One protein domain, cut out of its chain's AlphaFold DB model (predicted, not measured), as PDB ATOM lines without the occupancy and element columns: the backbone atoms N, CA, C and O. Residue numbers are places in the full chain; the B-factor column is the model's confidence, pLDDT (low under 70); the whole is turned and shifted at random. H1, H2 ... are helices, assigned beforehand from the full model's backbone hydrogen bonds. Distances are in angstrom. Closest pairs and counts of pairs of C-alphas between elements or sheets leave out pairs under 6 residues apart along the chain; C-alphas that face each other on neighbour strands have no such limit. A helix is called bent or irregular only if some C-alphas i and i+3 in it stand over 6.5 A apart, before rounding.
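Overview. This is residues 36 to 110 of the 111 residues of an uncharacterized protein of Mitsuaria sp. WAJ17 (UniProt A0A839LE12). One long helix, H3, makes the longest axis; H1 crosses it over residues 82 to 90, H2 lies near that same end, and residues 102 to 110 stick out free at the other. The printed part has 75 residues with three named helices, H1, H2 and H3 in chain order, and no named strand; its class is all helix. It is loose, with a radius of gyration of the C-alphas of 14.7 A, and spans 50 by 28 by 16 A.

Along the chain. Find C-alpha 80 at (-79.962, -5.993, -141.154); from there H3, residues 80 to 108, runs 42.7 A to C-alpha 108 at (-102.199, 1.849, -105.612). H1, residues 37 to 52, begins at (-97.937, -8.029, -144.676) and runs 23.7 A; it is irregular, with C-alphas 38 and 41 7.5 A apart. H2 is residues 64 to 74, 15.4 A.

Arrangement. H1, with residues 42 to 46 alone, touches H3 at a steep tilt of 57 degrees, the same way; the closest C-alphas, Tyr 46 and Ile 86, are 6.1 A apart. H1 and H2 only just touch, with 3 pairs of C-alphas within 8 A, the closest Leu 49 and Ile 67 at 7.5 A, about perpendicular at 75 degrees. H2 and H3 are near each other, with 6 pairs of C-alphas within 10 A. Every O i to N i+4 pair is within hydrogen-bond range in H2 and H3, and 10 of 12 in H1.

Size, cuts and confidence. The two farthest C-alphas, Gly 75 and Lys 110, are 50.9 A apart. The printed part has no cut; the link H1 to H2 is long, H2 to H3 tight. Look for pLDDT under 70 at residue 55 and residues 108 to 110.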
ATOM      1  N   PRO A  36     -98.566  -4.626-141.254       89.69
ATOM      2  CA  PRO A  36     -98.462  -4.752-142.705       89.69
ATOM      3  C   PRO A  36     -97.909  -6.126-143.098       89.69
ATOM      4  O   PRO A  36     -97.006  -6.625-142.431       89.69
ATOM      5  N   SER A  37     -98.383  -6.704-144.205       89.31
ATOM      6  CA  SER A  37     -97.937  -8.029-144.676       89.31
ATOM      7  C   SER A  37     -96.416  -8.126-144.835       89.31
ATOM      8  O   SER A  37     -95.813  -9.127-144.467       89.31
ATOM      9  N   ALA A  38     -95.767  -7.053-145.295       89.12
ATOM     10  CA  ALA A  38     -94.310  -6.989-145.433       89.12
ATOM     11  C   ALA A  38     -93.542  -7.130-144.100       89.12
ATOM     12  O   ALA A  38     -92.378  -7.509-144.106       89.12
ATOM     13  N   ALA A  39     -94.179  -6.829-142.966       91.00
ATOM     14  CA  ALA A  39     -93.587  -6.925-141.631       91.00
ATOM     15  C   ALA A  39     -94.117  -8.133-140.835       91.00
ATOM     16  O   ALA A  39     -93.804  -8.281-139.653       91.00
ATOM     17  N   GLU A  40     -94.916  -9.002-141.459       92.31
ATOM     18  CA  GLU A  40     -95.562 -10.124-140.781       92.31
ATOM     19  C   GLU A  40     -94.544 -11.132-140.236       92.31
ATOM     20  O   GLU A  40     -94.632 -11.510-139.070       92.31
ATOM     21  N   ASN A  41     -93.521 -11.483-141.021       91.38
ATOM     22  CA  ASN A  41     -92.462 -12.402-140.588       91.38
ATOM     23  C   ASN A  41     -91.683 -11.855-139.383       91.38
ATOM     24  O   ASN A  41     -91.469 -12.563-138.401       91.38
ATOM     25  N   VAL A  42     -91.313 -10.572-139.434       94.50
ATOM     26  CA  VAL A  42     -90.595  -9.882-138.350       94.50
ATOM     27  C   VAL A  42     -91.446  -9.849-137.081       94.50
ATOM     28  O   VAL A  42     -90.956 -10.123-135.984       94.50
ATOM     29  N   TRP A  43     -92.742  -9.568-137.224       94.38
ATOM     30  CA  TRP A  43     -93.681  -9.569-136.110       94.38
ATOM     31  C   TRP A  43     -93.852 -10.958-135.494       94.38
ATOM     32  O   TRP A  43     -93.775 -11.102-134.273       94.38
ATOM     33  N   GLN A  44     -94.039 -11.991-136.318       92.56
ATOM     34  CA  GLN A  44     -94.161 -13.370-135.852       92.56
ATOM     35  C   GLN A  44     -92.909 -13.807-135.086       92.56
ATOM     36  O   GLN A  44     -93.028 -14.298-133.962       92.56
ATOM     37  N   LEU A  45     -91.718 -13.538-135.627       94.06
ATOM     38  CA  LEU A  45     -90.450 -13.806-134.952       94.06
ATOM     39  C   LEU A  45     -90.381 -13.091-133.596       94.06
ATOM     40  O   LEU A  45     -90.130 -13.735-132.575       94.06
ATOM     41  N   TYR A  46     -90.657 -11.784-133.558       95.00
ATOM     42  CA  TYR A  46     -90.636 -11.010-132.314       95.00
ATOM     43  C   TYR A  46     -91.594 -11.586-131.262       95.00
ATOM     44  O   TYR A  46     -91.223 -11.740-130.096       95.00
ATOM     45  N   THR A  47     -92.813 -11.961-131.662       92.31
ATOM     46  CA  THR A  47     -93.780 -12.576-130.741       92.31
ATOM     47  C   THR A  47     -93.324 -13.947-130.240       92.31
ATOM     48  O   THR A  47     -93.467 -14.229-129.050       92.31
ATOM     49  N   ALA A  48     -92.707 -14.769-131.094       92.25
ATOM     50  CA  ALA A  48     -92.161 -16.068-130.708       92.25
ATOM     51  C   ALA A  48     -91.016 -15.926-129.689       92.25
ATOM     52  O   ALA A  48     -91.010 -16.613-128.665       92.25
ATOM     53  N   LEU A  49     -90.094 -14.984-129.922       92.19
ATOM     54  CA  LEU A  49     -89.042 -14.630-128.964       92.19
ATOM     55  C   LEU A  49     -89.619 -14.086-127.653       92.19
ATOM     56  O   LEU A  49     -89.127 -14.416-126.579       92.19
ATOM     57  N   GLY A  50     -90.676 -13.273-127.724       89.00
ATOM     58  CA  GLY A  50     -91.358 -12.716-126.556       89.00
ATOM     59  C   GLY A  50     -91.933 -13.781-125.619       89.00
ATOM     60  O   GLY A  50     -91.843 -13.618-124.405       89.00
ATOM     61  N   ILE A  51     -92.460 -14.884-126.163       85.56
ATOM     62  CA  ILE A  51     -92.981 -16.016-125.374       85.56
ATOM     63  C   ILE A  51     -91.854 -16.747-124.634       85.56
ATOM     64  O   ILE A  51     -92.030 -17.151-123.488       85.56
ATOM     65  N   GLN A  52     -90.703 -16.920-125.286       83.25
ATOM     66  CA  GLN A  52     -89.547 -17.645-124.738       83.25
ATOM     67  C   GLN A  52     -88.611 -16.756-123.913       83.25
ATOM     68  O   GLN A  52     -87.596 -17.214-123.385       83.25
ATOM     69  N   ARG A  53     -88.928 -15.465-123.821       82.00
ATOM     70  CA  ARG A  53     -88.104 -14.479-123.144       82.00
ATOM     71  C   ARG A  53     -87.947 -14.846-121.675       82.00
ATOM     72  O   ARG A  53     -88.918 -15.169-120.994       82.00
ATOM     73  N   ARG A  54     -86.713 -14.734-121.175       73.81
ATOM     74  CA  ARG A  54     -86.400 -14.979-119.763       73.81
ATOM     75  C   ARG A  54     -87.325 -14.152-118.869       73.81
ATOM     76  O   ARG A  54     -87.351 -12.924-118.957       73.81
ATOM     77  N   SER A  55     -88.058 -14.838-118.003       66.69
ATOM     78  CA  SER A  55     -88.945 -14.239-117.008       66.69
ATOM     79  C   SER A  55     -88.260 -14.199-115.639       66.69
ATOM     80  O   SER A  55     -87.725 -15.213-115.190       66.69
ATOM     81  N   GLY A  56     -88.293 -13.044-114.971       71.69
ATOM     82  CA  GLY A  56     -87.682 -12.807-113.657       71.69
ATOM     83  C   GLY A  56     -88.300 -11.586-112.965       71.69
ATOM     84  O   GLY A  56     -89.492 -11.325-113.129       71.69
ATOM     85  N   MET A  57     -87.512 -10.808-112.211       70.00
ATOM     86  CA  MET A  57     -87.966  -9.515-111.669       70.00
ATOM     87  C   MET A  57     -88.095  -8.467-112.788       70.00
ATOM     88  O   MET A  57     -87.254  -7.583-112.937       70.00
ATOM     89  N   GLY A  58     -89.166  -8.569-113.570       71.00
ATOM     90  CA  GLY A  58     -89.490  -7.645-114.653       71.00
ATOM     91  C   GLY A  58     -89.190  -8.188-116.048       71.00
ATOM     92  O   GLY A  58     -88.801  -9.341-116.240       71.00
ATOM     93  N   MET A  59     -89.442  -7.334-117.038       78.44
ATOM     94  CA  MET A  59     -89.272  -7.665-118.448       78.44
ATOM     95  C   MET A  59     -87.838  -7.352-118.880       78.44
ATOM     96  O   MET A  59     -87.379  -6.218-118.742       78.44
ATOM     97  N   HIS A  60     -87.138  -8.359-119.396       86.75
ATOM     98  CA  HIS A  60     -85.767  -8.221-119.885       86.75
ATOM     99  C   HIS A  60     -85.739  -7.876-121.383       86.75
ATOM    100  O   HIS A  60     -86.656  -8.266-122.111       86.75
ATOM    101  N   PRO A  61     -84.722  -7.141-121.862       90.38
ATOM    102  CA  PRO A  61     -84.540  -6.922-123.291       90.38
ATOM    103  C   PRO A  61     -84.164  -8.215-124.011       90.38
ATOM    104  O   PRO A  61     -83.526  -9.094-123.425       90.38
ATOM    105  N   LEU A  62     -84.547  -8.307-125.282       92.12
ATOM    106  CA  LEU A  62     -84.011  -9.322-126.181       92.12
ATOM    107  C   LEU A  62     -82.537  -9.025-126.439       92.12
ATOM    108  O   LEU A  62     -82.153  -7.886-126.712       92.12
ATOM    109  N   THR A  63     -81.708 -10.057-126.357       91.44
ATOM    110  CA  THR A  63     -80.282  -9.949-126.663       91.44
ATOM    111  C   THR A  63     -79.990 -10.463-128.068       91.44
ATOM    112  O   THR A  63     -80.737 -11.276-128.616       91.44
ATOM    113  N   PHE A  64     -78.858 -10.044-128.642       93.50
ATOM    114  CA  PHE A  64     -78.371 -10.618-129.900       93.50
ATOM    115  C   PHE A  64     -78.233 -12.141-129.817       93.50
ATOM    116  O   PHE A  64     -78.572 -12.825-130.773       93.50
ATOM    117  N   SER A  65     -77.821 -12.676-128.664       92.88
ATOM    118  CA  SER A  65     -77.710 -14.121-128.451       92.88
ATOM    119  C   SER A  65     -79.063 -14.836-128.482       92.88
ATOM    120  O   SER A  65     -79.136 -15.949-128.993       92.88
ATOM    121  N   ASP A  66     -80.139 -14.216-127.983       91.88
ATOM    122  CA  ASP A  66     -81.488 -14.799-128.071       91.88
ATOM    123  C   ASP A  66     -81.949 -14.876-129.533       91.88
ATOM    124  O   ASP A  66     -82.469 -15.901-129.982       91.88
ATOM    125  N   ILE A  67     -81.713 -13.800-130.290       93.81
ATOM    126  CA  ILE A  67     -82.096 -13.693-131.701       93.81
ATOM    127  C   ILE A  67     -81.264 -14.654-132.557       93.81
ATOM    128  O   ILE A  67     -81.819 -15.390-133.372       93.81
ATOM    129  N   GLU A  68     -79.948 -14.700-132.349       95.00
ATOM    130  CA  GLU A  68     -79.033 -15.614-133.036       95.00
ATOM    131  C   GLU A  68     -79.385 -17.077-132.743       95.00
ATOM    132  O   GLU A  68     -79.469 -17.890-133.665       95.00
ATOM    133  N   ALA A  69     -79.643 -17.424-131.477       93.75
ATOM    134  CA  ALA A  69     -80.031 -18.778-131.100       93.75
ATOM    135  C   ALA A  69     -81.332 -19.199-131.789       93.75
ATOM    136  O   ALA A  69     -81.412 -20.314-132.306       93.75
ATOM    137  N   TRP A  70     -82.322 -18.307-131.847       93.38
ATOM    138  CA  TRP A  70     -83.564 -18.557-132.570       93.38
ATOM    139  C   TRP A  70     -83.312 -18.745-134.069       93.38
ATOM    140  O   TRP A  70     -83.716 -19.762-134.631       93.38
ATOM    141  N   CYS A  71     -82.561 -17.843-134.705       94.75
ATOM    142  CA  CYS A  71     -82.219 -17.948-136.127       94.75
ATOM    143  C   CYS A  71     -81.527 -19.278-136.443       94.75
ATOM    144  O   CYS A  71     -81.890 -19.959-137.399       94.75
ATOM    145  N   ARG A  72     -80.591 -19.705-135.589       95.62
ATOM    146  CA  ARG A  72     -79.877 -20.978-135.730       95.62
ATOM    147  C   ARG A  72     -80.787 -22.196-135.558       95.62
ATOM    148  O   ARG A  72     -80.640 -23.155-136.306       95.62
ATOM    149  N   LEU A  73     -81.703 -22.181-134.588       94.94
ATOM    150  CA  LEU A  73     -82.622 -23.299-134.329       94.94
ATOM    151  C   LEU A  73     -83.650 -23.483-135.449       94.94
ATOM    152  O   LEU A  73     -83.997 -24.615-135.775       94.94
ATOM    153  N   TYR A  74     -84.116 -22.380-136.034       92.88
ATOM    154  CA  TYR A  74     -85.133 -22.390-137.086       92.88
ATOM    155  C   TYR A  74     -84.545 -22.327-138.505       92.88
ATOM    156  O   TYR A  74     -85.297 -22.391-139.475       92.88
ATOM    157  N   GLY A  75     -83.219 -22.215-138.649       94.94
ATOM    158  CA  GLY A  75     -82.550 -22.118-139.950       94.94
ATOM    159  C   GLY A  75     -82.875 -20.831-140.716       94.94
ATOM    160  O   GLY A  75     -82.880 -20.828-141.944       94.94
ATOM    161  N   VAL A  76     -83.173 -19.745-140.002       94.62
ATOM    162  CA  VAL A  76     -83.545 -18.444-140.573       94.62
ATOM    163  C   VAL A  76     -82.319 -17.535-140.642       94.62
ATOM    164  O   VAL A  76     -81.443 -17.580-139.778       94.62
ATOM    165  N   GLN A  77     -82.247 -16.703-141.678       94.81
ATOM    166  CA  GLN A  77     -81.271 -15.620-141.803       94.81
ATOM    167  C   GLN A  77     -82.026 -14.296-141.830       94.81
ATOM    168  O   GLN A  77     -82.970 -14.151-142.605       94.81
ATOM    169  N   LEU A  78     -81.621 -13.354-140.980       94.69
ATOM    170  CA  LEU A  78     -82.219 -12.025-140.925       94.69
ATOM    171  C   LEU A  78     -81.403 -11.038-141.747       94.69
ATOM    172  O   LEU A  78     -80.173 -11.015-141.676       94.69
ATOM    173  N   ASN A  79     -82.102 -10.177-142.473       95.62
ATOM    174  CA  ASN A  79     -81.507  -8.984-143.046       95.62
ATOM    175  C   ASN A  79     -81.234  -7.948-141.942       95.62
ATOM    176  O   ASN A  79     -81.938  -7.933-140.927       95.62
ATOM    177  N   PRO A  80     -80.283  -7.017-142.149       95.44
ATOM    178  CA  PRO A  80     -79.962  -5.993-141.154       95.44
ATOM    179  C   PRO A  80     -81.187  -5.206-140.667       95.44
ATOM    180  O   PRO A  80     -81.398  -5.072-139.467       95.44
ATOM    181  N   TRP A  81     -82.062  -4.789-141.589       95.38
ATOM    182  CA  TRP A  81     -83.258  -4.024-141.233       95.38
ATOM    183  C   TRP A  81     -84.257  -4.827-140.384       95.38
ATOM    184  O   TRP A  81     -84.959  -4.243-139.562       95.38
ATOM    185  N   GLU A  82     -84.335  -6.151-140.557       95.88
ATOM    186  CA  GLU A  82     -85.234  -7.012-139.778       95.88
ATOM    187  C   GLU A  82     -84.737  -7.120-138.339       95.88
ATOM    188  O   GLU A  82     -85.524  -6.983-137.403       95.88
ATOM    189  N   LEU A  83     -83.423  -7.299-138.167       95.88
ATOM    190  CA  LEU A  83     -82.775  -7.313-136.861       95.88
ATOM    191  C   LEU A  83     -82.975  -5.983-136.129       95.88
ATOM    192  O   LEU A  83     -83.437  -5.978-134.988       95.88
ATOM    193  N   ASP A  84     -82.704  -4.864-136.801       95.81
ATOM    194  CA  ASP A  84     -82.895  -3.528-136.235       95.81
ATOM    195  C   ASP A  84     -84.361  -3.299-135.842       95.81
ATOM    196  O   ASP A  84     -84.653  -2.844-134.735       95.81
ATOM    197  N   THR A  85     -85.302  -3.719-136.693       95.75
ATOM    198  CA  THR A  85     -86.741  -3.619-136.411       95.75
ATOM    199  C   THR A  85     -87.129  -4.411-135.161       95.75
ATOM    200  O   THR A  85     -87.896  -3.915-134.336       95.75
ATOM    201  N   ILE A  86     -86.602  -5.625-134.979       95.44
ATOM    202  CA  ILE A  86     -86.860  -6.445-133.781       95.44
ATOM    203  C   ILE A  86     -86.367  -5.730-132.520       95.44
ATOM    204  O   ILE A  86     -87.089  -5.679-131.520       95.44
ATOM    205  N   LEU A  87     -85.164  -5.153-132.565       94.81
ATOM    206  CA  LEU A  87     -84.575  -4.432-131.434       94.81
ATOM    207  C   LEU A  87     -85.360  -3.157-131.097       94.81
ATOM    208  O   LEU A  87     -85.606  -2.862-129.924       94.81
ATOM    209  N   GLU A  88     -85.812  -2.414-132.107       95.44
ATOM    210  CA  GLU A  88     -86.637  -1.220-131.909       95.44
ATOM    211  C   GLU A  88     -88.024  -1.553-131.346       95.44
ATOM    212  O   GLU A  88     -88.495  -0.882-130.416       95.44
ATOM    213  N   LEU A  89     -88.665  -2.611-131.858       94.12
ATOM    214  CA  LEU A  89     -89.931  -3.128-131.332       94.12
ATOM    215  C   LEU A  89     -89.796  -3.535-129.865       94.12
ATOM    216  O   LEU A  89     -90.682  -3.236-129.051       94.12
ATOM    217  N   ASP A  90     -88.682  -4.173-129.511       94.88
ATOM    218  CA  ASP A  90     -88.400  -4.567-128.139       94.88
ATOM    219  C   ASP A  90     -88.247  -3.355-127.214       94.88
ATOM    220  O   ASP A  90     -88.928  -3.242-126.188       94.88
ATOM    221  N   ALA A  91     -87.431  -2.381-127.620       93.88
ATOM    222  CA  ALA A  91     -87.232  -1.146-126.871       93.88
ATOM    223  C   ALA A  91     -88.550  -0.376-126.673       93.88
ATOM    224  O   ALA A  91     -88.828   0.125-125.578       93.88
ATOM    225  N   ALA A  92     -89.391  -0.292-127.708       93.69
ATOM    226  CA  ALA A  92     -90.708   0.329-127.617       93.69
ATOM    227  C   ALA A  92     -91.628  -0.420-126.636       93.69
ATOM    228  O   ALA A  92     -92.288   0.208-125.801       93.69
ATOM    229  N   SER A  93     -91.622  -1.752-126.681       90.94
ATOM    230  CA  SER A  93     -92.425  -2.601-125.796       90.94
ATOM    231  C   SER A  93     -92.011  -2.451-124.329       90.94
ATOM    232  O   SER A  93     -92.869  -2.264-123.463       90.94
ATOM    233  N   LEU A  94     -90.705  -2.429-124.043       91.06
ATOM    234  CA  LEU A  94     -90.167  -2.192-122.699       91.06
ATOM    235  C   LEU A  94     -90.547  -0.810-122.156       91.06
ATOM    236  O   LEU A  94     -90.978  -0.695-121.006       91.06
ATOM    237  N   ARG A  95     -90.454   0.244-122.980       92.19
ATOM    238  CA  ARG A  95     -90.881   1.603-122.590       92.19
ATOM    239  C   ARG A  95     -92.365   1.641-122.225       92.19
ATOM    240  O   ARG A  95     -92.739   2.271-121.233       92.19
ATOM    241  N   MET A  96     -93.207   0.962-123.006       89.62
ATOM    242  CA  MET A  96     -94.646   0.888-122.749       89.62
ATOM    243  C   MET A  96     -94.969   0.098-121.478       89.62
ATOM    244  O   MET A  96     -95.772   0.568-120.670       89.62
ATOM    245  N   ALA A  97     -94.303  -1.035-121.247       86.94
ATOM    246  CA  ALA A  97     -94.457  -1.816-120.022       86.94
ATOM    247  C   ALA A  97     -94.028  -1.020-118.778       86.94
ATOM    248  O   ALA A  97     -94.782  -0.932-117.809       86.94
ATOM    249  N   ALA A  98     -92.876  -0.343-118.832       87.81
ATOM    250  CA  ALA A  98     -92.399   0.507-117.741       87.81
ATOM    251  C   ALA A  98     -93.381   1.651-117.429       87.81
ATOM    252  O   ALA A  98     -93.639   1.959-116.262       87.81
ATOM    253  N   ARG A  99     -93.970   2.274-118.459       87.19
ATOM    254  CA  ARG A  99     -95.009   3.300-118.283       87.19
ATOM    255  C   ARG A  99     -96.255   2.732-117.604       87.19
ATOM    256  O   ARG A  99     -96.765   3.367-116.683       87.19
ATOM    257  N   ALA A 100     -96.730   1.566-118.037       84.12
ATOM    258  CA  ALA A 100     -97.897   0.912-117.447       84.12
ATOM    259  C   ALA A 100     -97.661   0.551-115.971       84.12
ATOM    260  O   ALA A 100     -98.511   0.827-115.126       84.12
ATOM    261  N   GLN A 101     -96.476   0.035-115.634       82.88
ATOM    262  CA  GLN A 101     -96.130  -0.329-114.260       82.88
ATOM    263  C   GLN A 101     -96.053   0.889-113.328       82.88
ATOM    264  O   GLN A 101     -96.560   0.837-112.209       82.88
ATOM    265  N   ARG A 102     -95.510   2.024-113.800       84.38
ATOM    266  CA  ARG A 102     -95.530   3.295-113.047       84.38
ATOM    267  C   ARG A 102     -96.950   3.800-112.796       84.38
ATOM    268  O   ARG A 102     -97.237   4.296-111.711       84.38
ATOM    269  N   GLN A 103     -97.833   3.684-113.789       82.50
ATOM    270  CA  GLN A 103     -99.234   4.094-113.653       82.50
ATOM    271  C   GLN A 103     -99.985   3.217-112.646       82.50
ATOM    272  O   GLN A 103    -100.722   3.752-111.822       82.50
ATOM    273  N   ALA A 104     -99.753   1.903-112.669       80.62
ATOM    274  CA  ALA A 104    -100.314   0.979-111.688       80.62
ATOM    275  C   ALA A 104     -99.827   1.305-110.264       80.62
ATOM    276  O   ALA A 104    -100.646   1.475-109.366       80.62
ATOM    277  N   ALA A 105     -98.517   1.499-110.069       80.88
ATOM    278  CA  ALA A 105     -97.952   1.855-108.764       80.88
ATOM    279  C   ALA A 105     -98.509   3.185-108.212       80.88
ATOM    280  O   ALA A 105     -98.830   3.283-107.028       80.88
ATOM    281  N   ALA A 106     -98.682   4.198-109.069       78.62
ATOM    282  CA  ALA A 106     -99.253   5.489-108.679       78.62
ATOM    283  C   ALA A 106    -100.751   5.421-108.328       78.62
ATOM    284  O   ALA A 106    -101.224   6.242-107.543       78.62
ATOM    285  N   ALA A 107    -101.500   4.473-108.902       74.75
ATOM    286  CA  ALA A 107    -102.902   4.246-108.558       74.75
ATOM    287  C   ALA A 107    -103.043   3.556-107.191       74.75
ATOM    288  O   ALA A 107    -103.869   3.976-106.385       74.75
ATOM    289  N   THR A 108    -102.189   2.569-106.896       69.94
ATOM    290  CA  THR A 108    -102.199   1.849-105.612       69.94
ATOM    291  C   THR A 108    -101.774   2.734-104.438       69.94
ATOM    292  O   THR A 108    -102.322   2.600-103.355       69.94
ATOM    293  N   SER A 109    -100.851   3.683-104.639       69.88
ATOM    294  CA  SER A 109    -100.401   4.608-103.579       69.88
ATOM    295  C   SER A 109    -101.411   5.713-103.216       69.88
ATOM    296  O   SER A 109    -101.157   6.468-102.280       69.88
ATOM    297  N   LYS A 110    -102.506   5.872-103.974       58.94
ATOM    298  CA  LYS A 110    -103.558   6.882-103.735       58.94
ATOM    299  C   LYS A 110    -104.799   6.326-103.021       58.94
ATOM    300  O   LYS A 110    -105.781   7.054-102.895       58.94
TER     301      LYS A 110